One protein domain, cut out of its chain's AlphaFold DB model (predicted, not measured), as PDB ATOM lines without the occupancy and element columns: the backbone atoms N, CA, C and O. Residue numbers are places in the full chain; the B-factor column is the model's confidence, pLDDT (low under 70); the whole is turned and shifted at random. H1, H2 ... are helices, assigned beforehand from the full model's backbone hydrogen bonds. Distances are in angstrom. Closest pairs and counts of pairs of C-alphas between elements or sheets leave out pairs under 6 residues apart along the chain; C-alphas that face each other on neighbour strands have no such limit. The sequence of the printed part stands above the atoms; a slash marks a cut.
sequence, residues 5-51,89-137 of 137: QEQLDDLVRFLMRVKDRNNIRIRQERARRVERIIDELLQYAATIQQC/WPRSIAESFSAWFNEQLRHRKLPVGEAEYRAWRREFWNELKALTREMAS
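Overview. This is residues 5 to 51 and 89 to 137 of the 137 residues of an uncharacterized protein of Candidatus Parcubacteria bacterium (UniProt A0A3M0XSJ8). Two helical hairpins pack on each other: H1 with the long H2, and H3 with H4, H4 crossing H2 near the middle of both. The turn at residues 20 to 25 sticks out free at one end. The printed part has 96 residues, with four named helices in the order H1, H2, H3, H4 and no named strand; its class is all helix. It is compact, with a radius of gyration of the C-alphas of 14.1 A, yet elongated, spanning 44 by 27 by 23 A.

Along the chain. Find C-alpha 5 at (43.452, -34.409, 2.348); from there H1 runs through residues 5 to 17, 18.4 A long. H2 follows at residues 24 to 49, 36.6 A, beginning at C-alpha 24 at (44.924, -8.793, 5.619). Beyond the cut, H3 is residues 89 to 107, 27.1 A. H4, residues 114 to 135, 31.1 A, ends at C-alpha 135 at (56.564, -25.420, -21.193).

Arrangement. Look first at the hairpin of H1 and H2: they touch, closest at the C-alphas of Leu 11 and Arg 33, 6.2 A, at a shallow tilt of 13 degrees, opposite ways. H2 touches H4 with residues 34 to 42 alone, closest at the C-alphas of Ile 38 and Phe 124, 6.3 A, at a steep tilt of 48 degrees, the same way. H3 and H4 form the other hairpin, closest at the C-alphas of Ala 94 and Arg 121, 5.2 A, at a steep tilt of 42 degrees, opposite ways. H1 and H3 only just touch, with 3 pairs of C-alphas within 8 A. H1 and H4 are apart, as are H2 and H3. In H1, H3 and H4 every O i to N i+4 pair is within hydrogen-bond range; in H2, 21 of 22 are.

Size, cuts and confidence. The C-alphas farthest apart, of Asp 20 and Cys 51, are 46.0 A apart. Residues 52 to 88 are not printed; C-alphas 51 and 89 stand 19.9 A apart across this cut. The links H1 to H2 and H3 to H4 are short. Confidence is low at residues 136 to 137, under 70.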
ATOM      1  N   GLN A   5      44.547 -34.296   1.380       92.75
ATOM      2  CA  GLN A   5      43.452 -34.409   2.348       92.75
ATOM      3  C   GLN A   5      43.774 -33.718   3.682       92.75
ATOM      4  O   GLN A   5      42.948 -32.968   4.196       92.75
ATOM      5  N   GLU A   6      44.997 -33.874   4.199       95.00
ATOM      6  CA  GLU A   6      45.429 -33.179   5.416       95.00
ATOM      7  C   GLU A   6      45.532 -31.666   5.202       95.00
ATOM      8  O   GLU A   6      45.222 -30.888   6.108       95.00
ATOM      9  N   GLN A   7      45.959 -31.232   4.011       96.25
ATOM     10  CA  GLN A   7      46.034 -29.812   3.657       96.25
ATOM     11  C   GLN A   7      44.634 -29.181   3.564       96.25
ATOM     12  O   GLN A   7      44.418 -28.081   4.077       96.25
ATOM     13  N   LEU A   8      43.664 -29.903   2.992       96.31
ATOM     14  CA  LEU A   8      42.250 -29.519   2.976       96.31
ATOM     15  C   LEU A   8      41.677 -29.416   4.396       96.31
ATOM     16  O   LEU A   8      41.002 -28.437   4.719       96.31
ATOM     17  N   ASP A   9      41.974 -30.378   5.269       96.12
ATOM     18  CA  ASP A   9      41.500 -30.360   6.658       96.12
ATOM     19  C   ASP A   9      42.107 -29.203   7.463       96.12
ATOM     20  O   ASP A   9      41.448 -28.613   8.321       96.12
ATOM     21  N   ASP A  10      43.375 -28.878   7.212       96.56
ATOM     22  CA  ASP A  10      44.083 -27.736   7.799       96.56
ATOM     23  C   ASP A  10      43.479 -26.403   7.316       96.56
ATOM     24  O   ASP A  10      43.199 -25.511   8.123       96.56
ATOM     25  N   LEU A  11      43.175 -26.286   6.018       96.25
ATOM     26  CA  LEU A  11      42.465 -25.136   5.453       96.25
ATOM     27  C   LEU A  11      41.068 -24.970   6.064       96.25
ATOM     28  O   LEU A  11      40.720 -23.867   6.486       96.25
ATOM     29  N   VAL A  12      40.275 -26.040   6.162       95.88
ATOM     30  CA  VAL A  12      38.922 -25.958   6.733       95.88
ATOM     31  C   VAL A  12      38.962 -25.567   8.205       95.88
ATOM     32  O   VAL A  12      38.239 -24.653   8.607       95.88
ATOM     33  N   ARG A  13      39.844 -26.178   9.008       96.12
ATOM     34  CA  ARG A  13      40.041 -25.788  10.415       96.12
ATOM     35  C   ARG A  13      40.413 -24.314  10.540       96.12
ATOM     36  O   ARG A  13      39.882 -23.614  11.404       96.12
ATOM     37  N   PHE A  14      41.296 -23.831   9.667       95.38
ATOM     38  CA  PHE A  14      41.665 -22.422   9.623       95.38
ATOM     39  C   PHE A  14      40.460 -21.527   9.305       95.38
ATOM     40  O   PHE A  14      40.202 -20.590  10.063       95.38
ATOM     41  N   LEU A  15      39.707 -21.829   8.242       93.25
ATOM     42  CA  LEU A  15      38.554 -21.040   7.793       93.25
ATOM     43  C   LEU A  15      37.431 -21.004   8.836       93.25
ATOM     44  O   LEU A  15      36.898 -19.932   9.116       93.25
ATOM     45  N   MET A  16      37.132 -22.130   9.486       93.25
ATOM     46  CA  MET A  16      36.146 -22.184  10.572       93.25
ATOM     47  C   MET A  16      36.561 -21.328  11.775       93.25
ATOM     48  O   MET A  16      35.730 -20.626  12.350       93.25
ATOM     49  N   ARG A  17      37.851 -21.337  12.138       94.12
ATOM     50  CA  ARG A  17      38.384 -20.554  13.266       94.12
ATOM     51  C   ARG A  17      38.300 -19.043  13.037       94.12
ATOM     52  O   ARG A  17      38.208 -18.284  13.998       94.12
ATOM     53  N   VAL A  18      38.382 -18.597  11.785       92.56
ATOM     54  CA  VAL A  18      38.430 -17.170  11.421       92.56
ATOM     55  C   VAL A  18      37.135 -16.659  10.791       92.56
ATOM     56  O   VAL A  18      37.128 -15.535  10.303       92.56
ATOM     57  N   LYS A  19      36.046 -17.440  10.823       87.31
ATOM     58  CA  LYS A  19      34.787 -17.154  10.110       87.31
ATOM     59  C   LYS A  19      34.226 -15.738  10.339       87.31
ATOM     60  O   LYS A  19      33.742 -15.122   9.399       87.31
ATOM     61  N   ASP A  20      34.371 -15.198  11.552       88.88
ATOM     62  CA  ASP A  20      33.845 -13.878  11.946       88.88
ATOM     63  C   ASP A  20      34.910 -12.763  11.872       88.88
ATOM     64  O   ASP A  20      34.734 -11.672  12.414       88.88
ATOM     65  N   ARG A  21      36.071 -13.032  11.258       88.56
ATOM     66  CA  ARG A  21      37.210 -12.109  11.199       88.56
ATOM     67  C   ARG A  21      37.671 -11.924   9.762       88.56
ATOM     68  O   ARG A  21      38.008 -12.879   9.071       88.56
ATOM     69  N   ASN A  22      37.809 -10.672   9.343       83.62
ATOM     70  CA  ASN A  22      38.355 -10.342   8.033       83.62
ATOM     71  C   ASN A  22      39.458  -9.291   8.169       83.62
ATOM     72  O   ASN A  22      39.198  -8.130   8.465       83.62
ATOM     73  N   ASN A  23      40.711  -9.702   7.971       92.44
ATOM     74  CA  ASN A  23      41.851  -8.793   7.912       92.44
ATOM     75  C   ASN A  23      42.899  -9.299   6.911       92.44
ATOM     76  O   ASN A  23      42.798 -10.405   6.375       92.44
ATOM     77  N   ILE A  24      43.908  -8.474   6.630       92.38
ATOM     78  CA  ILE A  24      44.924  -8.793   5.619       92.38
ATOM     79  C   ILE A  24      45.718 -10.067   5.947       92.38
ATOM     80  O   ILE A  24      45.949 -10.870   5.049       92.38
ATOM     81  N   ARG A  25      46.042 -10.309   7.226       94.06
ATOM     82  CA  ARG A  25      46.781 -11.505   7.660       94.06
ATOM     83  C   ARG A  25      45.975 -12.779   7.407       94.06
ATOM     84  O   ARG A  25      46.526 -13.763   6.931       94.06
ATOM     85  N   ILE A  26      44.666 -12.748   7.665       92.88
ATOM     86  CA  ILE A  26      43.766 -13.882   7.403       92.88
ATOM     87  C   ILE A  26      43.675 -14.174   5.903       92.88
ATOM     88  O   ILE A  26      43.750 -15.332   5.500       92.88
ATOM     89  N   ARG A  27      43.551 -13.132   5.069       89.88
ATOM     90  CA  ARG A  27      43.503 -13.287   3.607       89.88
ATOM     91  C   ARG A  27      44.796 -13.890   3.053       89.88
ATOM     92  O   ARG A  27      44.720 -14.791   2.227       89.88
ATOM     93  N   GLN A  28      45.953 -13.436   3.536       93.12
ATOM     94  CA  GLN A  28      47.260 -13.978   3.150       93.12
ATOM     95  C   GLN A  28      47.431 -15.434   3.591       93.12
ATOM     96  O   GLN A  28      47.880 -16.263   2.812       93.12
ATOM     97  N   GLU A  29      47.041 -15.762   4.821       95.00
ATOM     98  CA  GLU A  29      47.164 -17.125   5.337       95.00
ATOM     99  C   GLU A  29      46.222 -18.101   4.620       95.00
ATOM    100  O   GLU A  29      46.597 -19.244   4.371       95.00
ATOM    101  N   ARG A  30      45.029 -17.646   4.218       93.31
ATOM    102  CA  ARG A  30      44.149 -18.412   3.330       93.31
ATOM    103  C   ARG A  30      44.815 -18.667   1.979       93.31
ATOM    104  O   ARG A  30      44.857 -19.814   1.561       93.31
ATOM    105  N   ALA A  31      45.339 -17.619   1.340       92.06
ATOM    106  CA  ALA A  31      45.985 -17.726   0.032       92.06
ATOM    107  C   ALA A  31      47.151 -18.724   0.061       92.06
ATOM    108  O   ALA A  31      47.139 -19.672  -0.709       92.06
ATOM    109  N   ARG A  32      48.063 -18.619   1.040       94.75
ATOM    110  CA  ARG A  32      49.186 -19.566   1.201       94.75
ATOM    111  C   ARG A  32      48.748 -21.021   1.351       94.75
ATOM    112  O   ARG A  32      49.463 -21.935   0.964       94.75
ATOM    113  N   ARG A  33      47.611 -21.267   2.006       96.19
ATOM    114  CA  ARG A  33      47.094 -22.630   2.200       96.19
ATOM    115  C   ARG A  33      46.509 -23.199   0.919       96.19
ATOM    116  O   ARG A  33      46.650 -24.392   0.693       96.19
ATOM    117  N   VAL A  34      45.860 -22.356   0.121       95.38
ATOM    118  CA  VAL A  34      45.316 -22.741  -1.184       95.38
ATOM    119  C   VAL A  34      46.448 -22.957  -2.187       95.38
ATOM    120  O   VAL A  34      46.493 -24.023  -2.787       95.38
ATOM    121  N   GLU A  35      47.402 -22.027  -2.270       94.94
ATOM    122  CA  GLU A  35      48.618 -22.110  -3.099       94.94
ATOM    123  C   GLU A  35      49.339 -23.447  -2.890       94.94
ATOM    124  O   GLU A  35      49.537 -24.197  -3.831       94.94
ATOM    125  N   ARG A  36      49.568 -23.870  -1.640       95.56
ATOM    126  CA  ARG A  36      50.190 -25.178  -1.358       95.56
ATOM    127  C   ARG A  36      49.429 -26.391  -1.906       95.56
ATOM    128  O   ARG A  36      50.045 -27.408  -2.213       95.56
ATOM    129  N   ILE A  37      48.098 -26.329  -1.945       97.12
ATOM    130  CA  ILE A  37      47.271 -27.409  -2.503       97.12
ATOM    131  C   ILE A  37      47.373 -27.397  -4.029       97.12
ATOM    132  O   ILE A  37      47.419 -28.463  -4.643       97.12
ATOM    133  N   ILE A  38      47.412 -26.204  -4.626       96.44
ATOM    134  CA  ILE A  38      47.600 -26.029  -6.064       96.44
ATOM    135  C   ILE A  38      48.990 -26.532  -6.469       96.44
ATOM    136  O   ILE A  38      49.073 -27.392  -7.342       96.44
ATOM    137  N   ASP A  39      50.048 -26.110  -5.775       94.94
ATOM    138  CA  ASP A  39      51.427 -26.560  -5.979       94.94
ATOM    139  C   ASP A  39      51.542 -28.088  -5.981       94.94
ATOM    140  O   ASP A  39      52.160 -28.672  -6.869       94.94
ATOM    141  N   GLU A  40      50.934 -28.760  -4.998       95.31
ATOM    142  CA  GLU A  40      50.945 -30.224  -4.903       95.31
ATOM    143  C   GLU A  40      50.271 -30.874  -6.124       95.31
ATOM    144  O   GLU A  40      50.790 -31.839  -6.686       95.31
ATOM    145  N   LEU A  41      49.132 -30.332  -6.570       96.00
ATOM    146  CA  LEU A  41      48.433 -30.818  -7.759       96.00
ATOM    147  C   LEU A  41      49.257 -30.595  -9.036       96.00
ATOM    148  O   LEU A  41      49.333 -31.489  -9.878       96.00
ATOM    149  N   LEU A  42      49.878 -29.424  -9.184       94.94
ATOM    150  CA  LEU A  42      50.709 -29.094 -10.341       94.94
ATOM    151  C   LEU A  42      51.975 -29.961 -10.383       94.94
ATOM    152  O   LEU A  42      52.342 -30.453 -11.449       94.94
ATOM    153  N   GLN A  43      52.589 -30.236  -9.232       94.00
ATOM    154  CA  GLN A  43      53.713 -31.168  -9.131       94.00
ATOM    155  C   GLN A  43      53.296 -32.593  -9.493       94.00
ATOM    156  O   GLN A  43      53.991 -33.256 -10.261       94.00
ATOM    157  N   TYR A  44      52.137 -33.058  -9.017       95.38
ATOM    158  CA  TYR A  44      51.608 -34.363  -9.413       95.38
ATOM    159  C   TYR A  44      51.345 -34.439 -10.923       95.38
ATOM    160  O   TYR A  44      51.751 -35.404 -11.570       95.38
ATOM    161  N   ALA A  45      50.753 -33.402 -11.518       96.19
ATOM    162  CA  ALA A  45      50.575 -33.320 -12.965       96.19
ATOM    163  C   ALA A  45      51.915 -33.387 -13.714       96.19
ATOM    164  O   ALA A  45      52.024 -34.135 -14.683       96.19
ATOM    165  N   ALA A  46      52.952 -32.699 -13.228       94.44
ATOM    166  CA  ALA A  46      54.292 -32.772 -13.806       94.44
ATOM    167  C   ALA A  46      54.873 -34.196 -13.769       94.44
ATOM    168  O   ALA A  46      55.545 -34.599 -14.715       94.44
ATOM    169  N   THR A  47      54.574 -35.001 -12.737       96.12
ATOM    170  CA  THR A  47      54.983 -36.421 -12.725       96.12
ATOM    171  C   THR A  47      54.297 -37.238 -13.820       96.12
ATOM    172  O   THR A  47      54.934 -38.086 -14.438       96.12
ATOM    173  N   ILE A  48      53.026 -36.954 -14.121       97.06
ATOM    174  CA  ILE A  48      52.292 -37.622 -15.205       97.06
ATOM    175  C   ILE A  48      52.831 -37.179 -16.569       97.06
ATOM    176  O   ILE A  48      52.966 -37.990 -17.479       97.06
ATOM    177  N   GLN A  49      53.202 -35.904 -16.710       95.75
ATOM    178  CA  GLN A  49      53.786 -35.369 -17.944       95.75
ATOM    179  C   GLN A  49      55.151 -35.993 -18.292       95.75
ATOM    180  O   GLN A  49      55.594 -35.867 -19.431       95.75
ATOM    181  N   GLN A  50      55.805 -36.680 -17.344       95.00
ATOM    182  CA  GLN A  50      57.029 -37.458 -17.578       95.00
ATOM    183  C   GLN A  50      56.762 -38.865 -18.141       95.00
ATOM    184  O   GLN A  50      57.709 -39.564 -18.505       95.00
ATOM    185  N   CYS A  51      55.503 -39.310 -18.212       96.12
ATOM    186  CA  CYS A  51      55.159 -40.564 -18.873       96.12
ATOM    187  C   CYS A  51      55.527 -40.523 -20.370       96.12
ATOM    188  O   CYS A  51      55.590 -39.442 -20.961       96.12
ATOM    189  N   TRP A  89      41.898 -25.033 -23.166       95.88
ATOM    190  CA  TRP A  89      41.913 -26.136 -22.211       95.88
ATOM    191  C   TRP A  89      42.393 -25.726 -20.810       95.88
ATOM    192  O   TRP A  89      41.838 -26.259 -19.844       95.88
ATOM    193  N   PRO A  90      43.327 -24.757 -20.612       95.06
ATOM    194  CA  PRO A  90      43.711 -24.359 -19.259       95.06
ATOM    195  C   PRO A  90      42.518 -23.820 -18.462       95.06
ATOM    196  O   PRO A  90      42.484 -23.926 -17.233       95.06
ATOM    197  N   ARG A  91      41.504 -23.275 -19.148       94.62
ATOM    198  CA  ARG A  91      40.326 -22.696 -18.506       94.62
ATOM    199  C   ARG A  91      39.424 -23.804 -18.003       94.62
ATOM    200  O   ARG A  91      39.014 -23.754 -16.845       94.62
ATOM    201  N   SER A  92      39.190 -24.817 -18.831       96.62
ATOM    202  CA  SER A  92      38.456 -26.021 -18.443       96.62
ATOM    203  C   SER A  92      39.105 -26.729 -17.253       96.62
ATOM    204  O   SER A  92      38.401 -27.185 -16.349       96.62
ATOM    205  N   ILE A  93      40.444 -26.784 -17.196       97.94
ATOM    206  CA  ILE A  93      41.159 -27.343 -16.038       97.94
ATOM    207  C   ILE A  93      40.928 -26.492 -14.787       97.94
ATOM    208  O   ILE A  93      40.584 -27.042 -13.741       97.94
ATOM    209  N   ALA A  94      41.040 -25.164 -14.878       97.44
ATOM    210  CA  ALA A  94      40.795 -24.279 -13.739       97.44
ATOM    211  C   ALA A  94      39.346 -24.356 -13.224       97.44
ATOM    212  O   ALA A  94      39.106 -24.330 -12.014       97.44
ATOM    213  N   GLU A  95      38.373 -24.472 -14.127       97.44
ATOM    214  CA  GLU A  95      36.957 -24.665 -13.793       97.44
ATOM    215  C   GLU A  95      36.728 -26.024 -13.111       97.44
ATOM    216  O   GLU A  95      36.122 -26.078 -12.037       97.44
ATOM    217  N   SER A  96      37.314 -27.095 -13.656       97.25
ATOM    218  CA  SER A  96      37.255 -28.445 -13.074       97.25
ATOM    219  C   SER A  96      37.869 -28.495 -11.672       97.25
ATOM    220  O   SER A  96      37.246 -29.011 -10.742       97.25
ATOM    221  N   PHE A  97      39.056 -27.903 -11.492       97.69
ATOM    222  CA  PHE A  97      39.714 -27.789 -10.189       97.69
ATOM    223  C   PHE A  97      38.823 -27.068  -9.178       97.69
ATOM    224  O   PHE A  97      38.635 -27.540  -8.062       97.69
ATOM    225  N   SER A  98      38.229 -25.945  -9.573       97.56
ATOM    226  CA  SER A  98      37.433 -25.112  -8.666       97.56
ATOM    227  C   SER A  98      36.137 -25.788  -8.245       97.56
ATOM    228  O   SER A  98      35.713 -25.654  -7.094       97.56
ATOM    229  N   ALA A  99      35.513 -26.537  -9.157       97.44
ATOM    230  CA  ALA A  99      34.332 -27.336  -8.861       97.44
ATOM    231  C   ALA A  99      34.664 -28.441  -7.849       97.44
ATOM    232  O   ALA A  99      33.993 -28.540  -6.816       97.44
ATOM    233  N   TRP A 100      35.738 -29.194  -8.105       97.25
ATOM    234  CA  TRP A 100      36.243 -30.220  -7.193       97.25
ATOM    235  C   TRP A 100      36.604 -29.628  -5.828       97.25
ATOM    236  O   TRP A 100      36.174 -30.141  -4.798       97.25
ATOM    237  N   PHE A 101      37.334 -28.516  -5.795       97.62
ATOM    238  CA  PHE A 101      37.791 -27.902  -4.554       97.62
ATOM    239  C   PHE A 101      36.615 -27.421  -3.700       97.62
ATOM    240  O   PHE A 101      36.542 -27.729  -2.511       97.62
ATOM    241  N   ASN A 102      35.624 -26.761  -4.307       96.69
ATOM    242  CA  ASN A 102      34.395 -26.397  -3.606       96.69
ATOM    243  C   ASN A 102      33.639 -27.620  -3.081       96.69
ATOM    244  O   ASN A 102      33.094 -27.578  -1.979       96.69
ATOM    245  N   GLU A 103      33.597 -28.710  -3.841       97.00
ATOM    246  CA  GLU A 103      32.998 -29.953  -3.376       97.00
ATOM    247  C   GLU A 103      33.737 -30.516  -2.151       97.00
ATOM    248  O   GLU A 103      33.094 -30.842  -1.152       97.00
ATOM    249  N   GLN A 104      35.073 -30.526  -2.161       96.88
ATOM    250  CA  GLN A 104      35.880 -30.951  -1.010       96.88
ATOM    251  C   GLN A 104      35.611 -30.113   0.246       96.88
ATOM    252  O   GLN A 104      35.590 -30.657   1.355       96.88
ATOM    253  N   LEU A 105      35.401 -28.804   0.086       95.75
ATOM    254  CA  LEU A 105      35.064 -27.897   1.185       95.75
ATOM    255  C   LEU A 105      33.627 -28.116   1.691       95.75
ATOM    256  O   LEU A 105      33.408 -28.139   2.905       95.75
ATOM    257  N   ARG A 106      32.662 -28.363   0.793       95.69
ATOM    258  CA  ARG A 106      31.273 -28.706   1.159       95.69
ATOM    259  C   ARG A 106      31.183 -30.015   1.932       95.69
ATOM    260  O   ARG A 106      30.505 -30.056   2.958       95.69
ATOM    261  N   HIS A 107      31.902 -31.056   1.502       95.62
ATOM    262  CA  HIS A 107      31.980 -32.337   2.225       95.62
ATOM    263  C   HIS A 107      32.487 -32.157   3.661       95.62
ATOM    264  O   HIS A 107      32.068 -32.860   4.577       95.62
ATOM    265  N   ARG A 108      33.322 -31.139   3.888       95.00
ATOM    266  CA  ARG A 108      33.840 -30.742   5.204       95.00
ATOM    267  C   ARG A 108      32.962 -29.722   5.935       95.00
ATOM    268  O   ARG A 108      33.411 -29.092   6.892       95.00
ATOM    269  N   LYS A 109      31.705 -29.569   5.511       93.69
ATOM    270  CA  LYS A 109      30.689 -28.683   6.104       93.69
ATOM    271  C   LYS A 109      31.079 -27.200   6.109       93.69
ATOM    272  O   LYS A 109      30.555 -26.434   6.918       93.69
ATOM    273  N   LEU A 110      31.980 -26.779   5.219       92.19
ATOM    274  CA  LEU A 110      32.271 -25.367   5.018       92.19
ATOM    275  C   LEU A 110      31.268 -24.786   4.004       92.19
ATOM    276  O   LEU A 110      31.159 -25.321   2.896       92.19
ATOM    277  N   PRO A 111      30.532 -23.711   4.341       89.62
ATOM    278  CA  PRO A 111      29.653 -23.060   3.381       89.62
ATOM    279  C   PRO A 111      30.511 -22.357   2.326       89.62
ATOM    280  O   PRO A 111      31.252 -21.429   2.638       89.62
ATOM    281  N   VAL A 112      30.421 -22.824   1.084       91.44
ATOM    282  CA  VAL A 112      31.108 -22.236  -0.070       91.44
ATOM    283  C   VAL A 112      30.132 -22.091  -1.224       91.44
ATOM    284  O   VAL A 112      29.263 -22.945  -1.426       91.44
ATOM    285  N   GLY A 113      30.279 -21.014  -1.984       91.44
ATOM    286  CA  GLY A 113      29.431 -20.711  -3.123       91.44
ATOM    287  C   GLY A 113      30.222 -20.184  -4.310       91.44
ATOM    288  O   GLY A 113      31.381 -20.531  -4.548       91.44
ATOM    289  N   GLU A 114      29.548 -19.344  -5.084       93.75
ATOM    290  CA  GLU A 114      30.057 -18.791  -6.336       93.75
ATOM    291  C   GLU A 114      31.257 -17.849  -6.128       93.75
ATOM    292  O   GLU A 114      32.171 -17.804  -6.949       93.75
ATOM    293  N   ALA A 115      31.290 -17.107  -5.018       91.62
ATOM    294  CA  ALA A 115      32.404 -16.213  -4.710       91.62
ATOM    295  C   ALA A 115      33.704 -16.999  -4.482       91.62
ATOM    296  O   ALA A 115      34.743 -16.661  -5.054       91.62
ATOM    297  N   GLU A 116      33.627 -18.076  -3.700       91.88
ATOM    298  CA  GLU A 116      34.733 -18.995  -3.447       91.88
ATOM    299  C   GLU A 116      35.158 -19.696  -4.739       91.88
ATOM    300  O   GLU A 116      36.336 -19.652  -5.084       91.88
ATOM    301  N   TYR A 117      34.201 -20.219  -5.516       95.62
ATOM    302  CA  TYR A 117      34.474 -20.844  -6.817       95.62
ATOM    303  C   TYR A 117      35.338 -19.946  -7.715       95.62
ATOM    304  O   TYR A 117      36.375 -20.367  -8.226       95.62
ATOM    305  N   ARG A 118      34.946 -18.675  -7.874       95.88
ATOM    306  CA  ARG A 118      35.696 -17.708  -8.689       95.88
ATOM    307  C   ARG A 118      37.078 -17.406  -8.123       95.88
ATOM    308  O   ARG A 118      37.997 -17.171  -8.908       95.88
ATOM    309  N   ALA A 119      37.214 -17.360  -6.798       92.19
ATOM    310  CA  ALA A 119      38.489 -17.096  -6.146       92.19
ATOM    311  C   ALA A 119      39.495 -18.210  -6.455       92.19
ATOM    312  O   ALA A 119      40.558 -17.916  -7.001       92.19
ATOM    313  N   TRP A 120      39.122 -19.469  -6.213       94.12
ATOM    314  CA  TRP A 120      39.993 -20.624  -6.455       94.12
ATOM    315  C   TRP A 120      40.302 -20.797  -7.937       94.12
ATOM    316  O   TRP A 120      41.445 -21.061  -8.294       94.12
ATOM    317  N   ARG A 121      39.316 -20.544  -8.809       96.69
ATOM    318  CA  ARG A 121      39.520 -20.586 -10.261       96.69
ATOM    319  C   ARG A 121      40.587 -19.611 -10.698       96.69
ATOM    320  O   ARG A 121      41.437 -19.959 -11.507       96.69
ATOM    321  N   ARG A 122      40.534 -18.384 -10.179       95.31
ATOM    322  CA  ARG A 122      41.514 -17.350 -10.505       95.31
ATOM    323  C   ARG A 122      42.899 -17.701  -9.967       95.31
ATOM    324  O   ARG A 122      43.867 -17.501 -10.687       95.31
ATOM    325  N   GLU A 123      42.984 -18.176  -8.726       94.25
ATOM    326  CA  GLU A 123      44.252 -18.570  -8.094       94.25
ATOM    327  C   GLU A 123      44.919 -19.700  -8.897       94.25
ATOM    328  O   GLU A 123      46.004 -19.496  -9.436       94.25
ATOM    329  N   PHE A 124      44.202 -20.800  -9.144       96.69
ATOM    330  CA  PHE A 124      44.705 -21.924  -9.938       96.69
ATOM    331  C   PHE A 124      45.047 -21.541 -11.383       96.69
ATOM    332  O   PHE A 124      46.091 -21.928 -11.904       96.69
ATOM    333  N   TRP A 125      44.191 -20.756 -12.046       94.88
ATOM    334  CA  TRP A 125      44.442 -20.296 -13.414       94.88
ATOM    335  C   TRP A 125      45.754 -19.516 -13.531       94.88
ATOM    336  O   TRP A 125      46.483 -19.691 -14.507       94.88
ATOM    337  N   ASN A 126      46.058 -18.648 -12.563       93.06
ATOM    338  CA  ASN A 126      47.283 -17.854 -12.595       93.06
ATOM    339  C   ASN A 126      48.530 -18.743 -12.525       93.06
ATOM    340  O   ASN A 126      49.467 -18.520 -13.291       93.06
ATOM    341  N   GLU A 127      48.516 -19.754 -11.657       93.31
ATOM    342  CA  GLU A 127      49.623 -20.699 -11.499       93.31
ATOM    343  C   GLU A 127      49.765 -21.619 -12.720       93.31
ATOM    344  O   GLU A 127      50.844 -21.715 -13.307       93.31
ATOM    345  N   LEU A 128      48.661 -22.200 -13.206       94.00
ATOM    346  CA  LEU A 128      48.676 -23.031 -14.414       94.00
ATOM    347  C   LEU A 128      49.172 -22.242 -15.638       94.00
ATOM    348  O   LEU A 128      49.939 -22.751 -16.460       94.00
ATOM    349  N   LYS A 129      48.763 -20.978 -15.774       90.19
ATOM    350  CA  LYS A 129      49.200 -20.119 -16.879       90.19
ATOM    351  C   LYS A 129      50.691 -19.783 -16.806       90.19
ATOM    352  O   LYS A 129      51.314 -19.609 -17.850       90.19
ATOM    353  N   ALA A 130      51.259 -19.666 -15.608       88.12
ATOM    354  CA  ALA A 130      52.696 -19.468 -15.449       88.12
ATOM    355  C   ALA A 130      53.466 -20.698 -15.954       88.12
ATOM    356  O   ALA A 130      54.295 -20.561 -16.850       88.12
ATOM    357  N   LEU A 131      53.084 -21.898 -15.506       84.88
ATOM    358  CA  LEU A 131      53.738 -23.148 -15.913       84.88
ATOM    359  C   LEU A 131      53.596 -23.449 -17.409       84.88
ATOM    360  O   LEU A 131      54.551 -23.840 -18.072       84.88
ATOM    361  N   THR A 132      52.409 -23.243 -17.981       83.00
ATOM    362  CA  THR A 132      52.190 -23.507 -19.417       83.00
ATOM    363  C   THR A 132      53.018 -22.610 -20.332       83.00
ATOM    364  O   THR A 132      53.345 -23.026 -21.442       83.00
ATOM    365  N   ARG A 133      53.380 -21.401 -19.885       79.00
ATOM    366  CA  ARG A 133      54.307 -20.527 -20.617       79.00
ATOM    367  C   ARG A 133      55.724 -21.080 -20.594       79.00
ATOM    368  O   ARG A 133      56.357 -21.097 -21.640       79.00
ATOM    369  N   GLU A 134      56.185 -21.567 -19.446       74.25
ATOM    370  CA  GLU A 134      57.507 -22.192 -19.308       74.25
ATOM    371  C   GLU A 134      57.636 -23.436 -20.193       74.25
ATOM    372  O   GLU A 134      58.657 -23.620 -20.837       74.25
ATOM    373  N   MET A 135      56.577 -24.242 -20.314       70.25
ATOM    374  CA  MET A 135      56.564 -25.420 -21.193       70.25
ATOM    375  C   MET A 135      56.595 -25.093 -22.695       70.25
ATOM    376  O   MET A 135      56.916 -25.964 -23.499       70.25
ATOM    377  N   ALA A 136      56.169 -23.888 -23.079       67.62
ATOM    378  CA  ALA A 136      56.164 -23.415 -24.463       67.62
ATOM    379  C   ALA A 136      57.412 -22.581 -24.816       67.62
ATOM    380  O   ALA A 136      57.505 -22.098 -25.946       67.62
ATOM    381  N   SER A 137      58.306 -22.376 -23.841       54.41
ATOM    382  CA  SER A 137      59.579 -21.653 -23.962       54.41
ATOM    383  C   SER A 137      60.699 -22.599 -24.380       54.41
ATOM    384  O   SER A 137      61.571 -22.147 -25.152       54.41
TER     385      SER A 137